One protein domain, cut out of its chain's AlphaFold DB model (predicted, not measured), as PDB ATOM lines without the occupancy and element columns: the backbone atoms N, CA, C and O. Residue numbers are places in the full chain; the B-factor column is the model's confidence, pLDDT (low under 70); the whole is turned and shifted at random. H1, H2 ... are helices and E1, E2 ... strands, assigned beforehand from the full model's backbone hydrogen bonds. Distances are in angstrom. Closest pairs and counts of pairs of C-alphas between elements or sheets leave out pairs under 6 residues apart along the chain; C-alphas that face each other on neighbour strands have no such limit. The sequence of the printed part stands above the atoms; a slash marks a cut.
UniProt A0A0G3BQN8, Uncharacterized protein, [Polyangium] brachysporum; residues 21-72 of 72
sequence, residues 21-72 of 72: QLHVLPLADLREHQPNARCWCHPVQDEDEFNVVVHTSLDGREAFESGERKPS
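AT A GLANCE: This is residues 21 to 72 of the 72 residues of an uncharacterized protein of [Polyangium] brachysporum (UniProt A0A0G3BQN8). The model has little regular structure: a loopy body built round a tiny sheet of two parallel strands, E1 and E2, with an arm beyond it that holds the short helix H1, where residues 63 to 68 stand free. The unnamed residues 44 to 45 pair with E2, antiparallel. The printed part has 52 residues, 10 of them in named elements, in the order E1, E2, H1; the class is mixed. It is only just compact, close to loose, with a radius of gyration of the C-alphas of 11.7 A and spans of 36 by 26 by 15 A.

HOW THE PARTS SIT: Look first at E1, residues 22 to 24, and E2, residues 52 to 54: they are parallel neighbours at 23 degrees. C-alphas 22 and 52 face each other at 4.8 A; N 24 and O 53, 2.9 A apart, are within hydrogen-bond range. H1, residues 62 to 65, is apart from E1. H1 is too short for an O i to N i+4 pair; its one O i to N i+3 pair is within range.

IN THESE COORDINATES: Find C-alpha 22 at (-24.723, -31.332, -13.302), where E1 begins; it is 6.6 A long, as is E2. H1, 5.2 A long, ends at C-alpha 65, (-18.884, -22.785, 5.799).

THE WHOLE: The C-alphas of Gln 21 and Ser 72, the two farthest apart, are separated by 36.4 A. The printed part has no cut. The link from E1 to E2 is long, 27 residues. No printed residue is under 70 in pLDDT.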
ATOM      1  N   GLN A  21     -23.284 -33.019 -17.558       90.38
ATOM      2  CA  GLN A  21     -22.705 -32.464 -16.338       90.38
ATOM      3  C   GLN A  21     -23.800 -31.745 -15.546       90.38
ATOM      4  O   GLN A  21     -24.602 -30.996 -16.107       90.38
ATOM      5  N   LEU A  22     -23.845 -32.004 -14.244       94.44
ATOM      6  CA  LEU A  22     -24.723 -31.332 -13.302       94.44
ATOM      7  C   LEU A  22     -23.994 -30.100 -12.775       94.44
ATOM      8  O   LEU A  22     -22.912 -30.215 -12.209       94.44
ATOM      9  N   HIS A  23     -24.585 -28.925 -12.968       95.19
ATOM     10  CA  HIS A  23     -24.034 -27.668 -12.476       95.19
ATOM     11  C   HIS A  23     -24.805 -27.205 -11.240       95.19
ATOM     12  O   HIS A  23     -26.013 -26.978 -11.319       95.19
ATOM     13  N   VAL A  24     -24.103 -27.042 -10.121       95.38
ATOM     14  CA  VAL A  24     -24.650 -26.474  -8.882       95.38
ATOM     15  C   VAL A  24     -24.373 -24.975  -8.886       95.38
ATOM     16  O   VAL A  24     -23.215 -24.565  -8.936       95.38
ATOM     17  N   LEU A  25     -25.435 -24.165  -8.880       95.62
ATOM     18  CA  LEU A  25     -25.357 -22.704  -8.910       95.62
ATOM     19  C   LEU A  25     -25.784 -22.122  -7.554       95.62
ATOM     20  O   LEU A  25     -26.815 -22.552  -7.029       95.62
ATOM     21  N   PRO A  26     -25.072 -21.122  -7.011       93.94
ATOM     22  CA  PRO A  26     -25.523 -20.402  -5.832       93.94
ATOM     23  C   PRO A  26     -26.816 -19.633  -6.107       93.94
ATOM     24  O   PRO A  26     -27.040 -19.076  -7.186       93.94
ATOM     25  N   LEU A  27     -27.684 -19.612  -5.098       92.31
ATOM     26  CA  LEU A  27     -28.953 -18.897  -5.137       92.31
ATOM     27  C   LEU A  27     -28.747 -17.422  -4.787       92.31
ATOM     28  O   LEU A  27     -27.986 -17.101  -3.878       92.31
ATOM     29  N   ALA A  28     -29.483 -16.541  -5.472       91.75
ATOM     30  CA  ALA A  28     -29.488 -15.094  -5.224       91.75
ATOM     31  C   ALA A  28     -28.085 -14.451  -5.215       91.75
ATOM     32  O   ALA A  28     -27.799 -13.565  -4.410       91.75
ATOM     33  N   ASP A  29     -27.210 -14.902  -6.114       94.31
ATOM     34  CA  ASP A  29     -25.876 -14.330  -6.252       94.31
ATOM     35  C   ASP A  29     -25.916 -12.899  -6.821       94.31
ATOM     36  O   ASP A  29     -26.842 -12.507  -7.534       94.31
ATOM     37  N   LEU A  30     -24.880 -12.114  -6.522       93.25
ATOM     38  CA  LEU A  30     -24.703 -10.732  -6.974       93.25
ATOM     39  C   LEU A  30     -24.537 -10.623  -8.497       93.25
ATOM     40  O   LEU A  30     -24.664  -9.535  -9.063       93.25
ATOM     41  N   ARG A  31     -24.229 -11.739  -9.164       94.44
ATOM     42  CA  ARG A  31     -24.088 -11.833 -10.613       94.44
ATOM     43  C   ARG A  31     -24.588 -13.188 -11.106       94.44
ATOM     44  O   ARG A  31     -24.332 -14.209 -10.484       94.44
ATOM     45  N   GLU A  32     -25.278 -13.196 -12.247       95.12
ATOM     46  CA  GLU A  32     -25.820 -14.433 -12.816       95.12
ATOM     47  C   GLU A  32     -24.722 -15.415 -13.246       95.12
ATOM     48  O   GLU A  32     -23.663 -15.020 -13.751       95.12
ATOM     49  N   HIS A  33     -25.015 -16.705 -13.107       96.00
ATOM     50  CA  HIS A  33     -24.145 -17.784 -13.552       96.00
ATOM     51  C   HIS A  33     -24.651 -18.447 -14.823       96.00
ATOM     52  O   HIS A  33     -25.852 -18.596 -15.049       96.00
ATOM     53  N   GLN A  34     -23.704 -18.903 -15.637       95.62
ATOM     54  CA  GLN A  34     -23.993 -19.753 -16.780       95.62
ATOM     55  C   GLN A  34     -23.638 -21.199 -16.422       95.62
ATOM     56  O   GLN A  34     -22.523 -21.428 -15.956       95.62
ATOM     57  N   PRO A  35     -24.514 -22.190 -16.664       93.75
ATOM     58  CA  PRO A  35     -24.243 -23.597 -16.363       93.75
ATOM     59  C   PRO A  35     -23.298 -24.206 -17.413       93.75
ATOM     60  O   PRO A  35     -23.680 -25.057 -18.210       93.75
ATOM     61  N   ASN A  36     -22.071 -23.689 -17.479       93.56
ATOM     62  CA  ASN A  36     -21.004 -24.158 -18.351       93.56
ATOM     63  C   ASN A  36     -19.624 -23.867 -17.730       93.56
ATOM     64  O   ASN A  36     -19.490 -23.043 -16.827       93.56
ATOM     65  N   ALA A  37     -18.580 -24.514 -18.252       91.31
ATOM     66  CA  ALA A  37     -17.203 -24.372 -17.761       91.31
ATOM     67  C   ALA A  37     -16.555 -22.995 -18.027       91.31
ATOM     68  O   ALA A  37     -15.464 -22.724 -17.539       91.31
ATOM     69  N   ARG A  38     -17.192 -22.126 -18.823       94.69
ATOM     70  CA  ARG A  38     -16.717 -20.765 -19.133       94.69
ATOM     71  C   ARG A  38     -17.372 -19.701 -18.251       94.69
ATOM     72  O   ARG A  38     -17.221 -18.513 -18.529       94.69
ATOM     73  N   CYS A  39     -18.113 -20.110 -17.219       96.06
ATOM     74  CA  CYS A  39     -18.671 -19.183 -16.249       96.06
ATOM     75  C   CYS A  39     -17.555 -18.345 -15.605       96.06
ATOM     76  O   CYS A  39     -16.455 -18.834 -15.350       96.06
ATOM     77  N   TRP A  40     -17.843 -17.070 -15.347       95.62
ATOM     78  CA  TRP A  40     -16.871 -16.112 -14.814       95.62
ATOM     79  C   TRP A  40     -16.380 -16.477 -13.406       95.62
ATOM     80  O   TRP A  40     -15.319 -16.014 -13.004       95.62
ATOM     81  N   CYS A  41     -17.131 -17.301 -12.668       94.50
ATOM     82  CA  CYS A  41     -16.791 -17.744 -11.319       94.50
ATOM     83  C   CYS A  41     -15.733 -18.860 -11.292       94.50
ATOM     84  O   CYS A  41     -15.396 -19.328 -10.213       94.50
ATOM     85  N   HIS A  42     -15.237 -19.305 -12.458       95.44
ATOM     86  CA  HIS A  42     -14.278 -20.408 -12.589       95.44
ATOM     87  C   HIS A  42     -14.738 -21.686 -11.864       95.44
ATOM     88  O   HIS A  42     -14.123 -22.092 -10.880       95.44
ATOM     89  N   PRO A  43     -15.829 -22.320 -12.334       95.50
ATOM     90  CA  PRO A  43     -16.429 -23.443 -11.630       95.50
ATOM     91  C   PRO A  43     -15.486 -24.647 -11.582       95.50
ATOM     92  O   PRO A  43     -14.735 -24.906 -12.528       95.50
ATOM     93  N   VAL A  44     -15.558 -25.397 -10.486       95.00
ATOM     94  CA  VAL A  44     -14.652 -26.508 -10.183       95.00
ATOM     95  C   VAL A  44     -15.431 -27.818 -10.204       95.00
ATOM     96  O   VAL A  44     -16.604 -27.867  -9.837       95.00
ATOM     97  N   GLN A  45     -14.803 -28.877 -10.706       95.81
ATOM     98  CA  GLN A  45     -15.376 -30.219 -10.661       95.81
ATOM     99  C   GLN A  45     -15.336 -30.748  -9.228       95.81
ATOM    100  O   GLN A  45     -14.330 -30.569  -8.546       95.81
ATOM    101  N   ASP A  46     -16.416 -31.391  -8.801       94.00
ATOM    102  CA  ASP A  46     -16.483 -32.012  -7.483       94.00
ATOM    103  C   ASP A  46     -15.459 -33.156  -7.352       94.00
ATOM    104  O   ASP A  46     -15.154 -33.850  -8.329       94.00
ATOM    105  N   GLU A  47     -14.887 -33.310  -6.158       93.38
ATOM    106  CA  GLU A  47     -13.841 -34.303  -5.895       93.38
ATOM    107  C   GLU A  47     -14.389 -35.727  -5.736       93.38
ATOM    108  O   GLU A  47     -13.723 -36.684  -6.144       93.38
ATOM    109  N   ASP A  48     -15.611 -35.860  -5.216       93.38
ATOM    110  CA  ASP A  48     -16.279 -37.137  -4.973       93.38
ATOM    111  C   ASP A  48     -17.140 -37.549  -6.183       93.38
ATOM    112  O   ASP A  48     -17.193 -38.726  -6.562       93.38
ATOM    113  N   GLU A  49     -17.749 -36.576  -6.872       91.88
ATOM    114  CA  GLU A  49     -18.698 -36.799  -7.962       91.88
ATOM    115  C   GLU A  49     -18.208 -36.261  -9.329       91.88
ATOM    116  O   GLU A  49     -18.391 -35.101  -9.703       91.88
ATOM    117  N   PHE A  50     -17.684 -37.150 -10.187       88.31
ATOM    118  CA  PHE A  50     -17.105 -36.777 -11.496       88.31
ATOM    119  C   PHE A  50     -18.071 -36.035 -12.450       88.31
ATOM    120  O   PHE A  50     -17.636 -35.351 -13.375       88.31
ATOM    121  N   ASN A  51     -19.387 -36.169 -12.297       91.75
ATOM    122  CA  ASN A  51     -20.366 -35.486 -13.150       91.75
ATOM    123  C   ASN A  51     -20.936 -34.204 -12.531       91.75
ATOM    124  O   ASN A  51     -21.865 -33.646 -13.118       91.75
ATOM    125  N   VAL A  52     -20.414 -33.745 -11.392       94.06
ATOM    126  CA  VAL A  52     -20.867 -32.534 -10.701       94.06
ATOM    127  C   VAL A  52     -19.827 -31.425 -10.843       94.06
ATOM    128  O   VAL A  52     -18.620 -31.643 -10.757       94.06
ATOM    129  N   VAL A  53     -20.310 -30.217 -11.119       95.75
ATOM    130  CA  VAL A  53     -19.509 -29.004 -11.268       95.75
ATOM    131  C   VAL A  53     -20.118 -27.918 -10.387       95.75
ATOM    132  O   VAL A  53     -21.272 -27.526 -10.579       95.75
ATOM    133  N   VAL A  54     -19.333 -27.417  -9.443       95.56
ATOM    134  CA  VAL A  54     -19.756 -26.464  -8.417       95.56
ATOM    135  C   VAL A  54     -19.316 -25.052  -8.805       95.56
ATOM    136  O   VAL A  54     -18.175 -24.825  -9.210       95.56
ATOM    137  N   HIS A  55     -20.239 -24.095  -8.710       96.62
ATOM    138  CA  HIS A  55     -19.979 -22.666  -8.904       96.62
ATOM    139  C   HIS A  55     -19.903 -21.978  -7.538       96.62
ATOM    140  O   HIS A  55     -20.719 -22.262  -6.666       96.62
ATOM    141  N   THR A  56     -18.951 -21.065  -7.360       95.12
ATOM    142  CA  THR A  56     -18.781 -20.289  -6.119       95.12
ATOM    143  C   THR A  56     -19.498 -18.947  -6.221       95.12
ATOM    144  O   THR A  56     -19.505 -18.335  -7.290       95.12
ATOM    145  N   SER A  57     -20.077 -18.474  -5.116       94.75
ATOM    146  CA  SER A  57     -20.734 -17.169  -5.051       94.75
ATOM    147  C   SER A  57     -19.753 -16.008  -5.207       94.75
ATOM    148  O   SER A  57     -18.607 -16.083  -4.756       94.75
ATOM    149  N   LEU A  58     -20.210 -14.876  -5.756       94.06
ATOM    150  CA  LEU A  58     -19.362 -13.686  -5.911       94.06
ATOM    151  C   LEU A  58     -18.885 -13.106  -4.568       94.06
ATOM    152  O   LEU A  58     -17.787 -12.558  -4.478       94.06
ATOM    153  N   ASP A  59     -19.715 -13.187  -3.531       91.12
ATOM    154  CA  ASP A  59     -19.397 -12.678  -2.195       91.12
ATOM    155  C   ASP A  59     -18.537 -13.644  -1.361       91.12
ATOM    156  O   ASP A  59     -18.059 -13.278  -0.281       91.12
ATOM    157  N   GLY A  60     -18.278 -14.851  -1.877       88.88
ATOM    158  CA  GLY A  60     -17.472 -15.872  -1.214       88.88
ATOM    159  C   GLY A  60     -18.057 -16.294   0.132       88.88
ATOM    160  O   GLY A  60     -17.310 -16.436   1.106       88.88
ATOM    161  N   ARG A  61     -19.389 -16.424   0.207       90.19
ATOM    162  CA  ARG A  61     -20.108 -16.854   1.416       90.19
ATOM    163  C   ARG A  61     -19.745 -18.285   1.849       90.19
ATOM    164  O   ARG A  61     -19.852 -18.625   3.020       90.19
ATOM    165  N   GLU A  62     -19.237 -19.089   0.926       90.38
ATOM    166  CA  GLU A  62     -18.763 -20.460   1.131       90.38
ATOM    167  C   GLU A  62     -17.569 -20.508   2.099       90.38
ATOM    168  O   GLU A  62     -17.416 -21.455   2.865       90.38
ATOM    169  N   ALA A  63     -16.761 -19.439   2.149       87.75
ATOM    170  CA  ALA A  63     -15.623 -19.338   3.064       87.75
ATOM    171  C   ALA A  63     -16.038 -19.309   4.549       87.75
ATOM    172  O   ALA A  63     -15.212 -19.546   5.433       87.75
ATOM    173  N   PHE A  64     -17.302 -18.991   4.849       88.31
ATOM    174  CA  PHE A  64     -17.838 -19.092   6.209       88.31
ATOM    175  C   PHE A  64     -18.195 -20.536   6.579       88.31
ATOM    176  O   PHE A  64     -18.109 -20.894   7.751       88.31
ATOM    177  N   GLU A  65     -18.558 -21.367   5.598       84.88
ATOM    178  CA  GLU A  65     -18.884 -22.785   5.799       84.88
ATOM    179  C   GLU A  65     -17.616 -23.640   5.916       84.88
ATOM    180  O   GLU A  65     -17.557 -24.536   6.757       84.88
ATOM    181  N   SER A  66     -16.569 -23.319   5.145       84.44
ATOM    182  CA  SER A  66     -15.255 -23.978   5.235       84.44
ATOM    183  C   SER A  66     -14.456 -23.583   6.486       84.44
ATOM    184  O   SER A  66     -13.507 -24.269   6.869       84.44
ATOM    185  N   GLY A  67     -14.822 -22.473   7.138       85.06
ATOM    186  CA  GLY A  67     -14.106 -21.917   8.290       85.06
ATOM    187  C   GLY A  67     -12.891 -21.053   7.929       85.06
ATOM    188  O   GLY A  67     -12.170 -20.608   8.825       85.06
ATOM    189  N   GLU A  68     -12.671 -20.766   6.643       87.25
ATOM    190  CA  GLU A  68     -11.632 -19.840   6.167       87.25
ATOM    191  C   GLU A  68     -11.900 -18.386   6.594       87.25
ATOM    192  O   GLU A  68     -10.968 -17.596   6.769       87.25
ATOM    193  N   ARG A  69     -13.171 -18.025   6.811       87.19
ATOM    194  CA  ARG A  69     -13.593 -16.739   7.380       87.19
ATOM    195  C   ARG A  69     -14.369 -16.941   8.676       87.19
ATOM    196  O   ARG A  69     -15.283 -17.753   8.756       87.19
ATOM    197  N   LYS A  70     -14.039 -16.138   9.694       80.94
ATOM    198  CA  LYS A  70     -14.807 -16.081  10.945       80.94
ATOM    199  C   LYS A  70     -16.018 -15.157  10.773       80.94
ATOM    200  O   LYS A  70     -15.853 -14.095  10.167       80.94
ATOM    201  N   PRO A  71     -17.192 -15.511  11.323       73.69
ATOM    202  CA  PRO A  71     -18.284 -14.556  11.458       73.69
ATOM    203  C   PRO A  71     -17.807 -13.406  12.357       73.69
ATOM    204  O   PRO A  71     -17.244 -13.647  13.428       73.69
ATOM    205  N   SER A  72     -17.942 -12.178  11.863       74.00
ATOM    206  CA  SER A  72     -17.561 -10.937  12.554       74.00
ATOM    207  C   SER A  72     -18.545 -10.549  13.644       74.00
ATOM    208  O   SER A  72     -19.760 -10.700  13.382       74.00
TER     209      SER A  72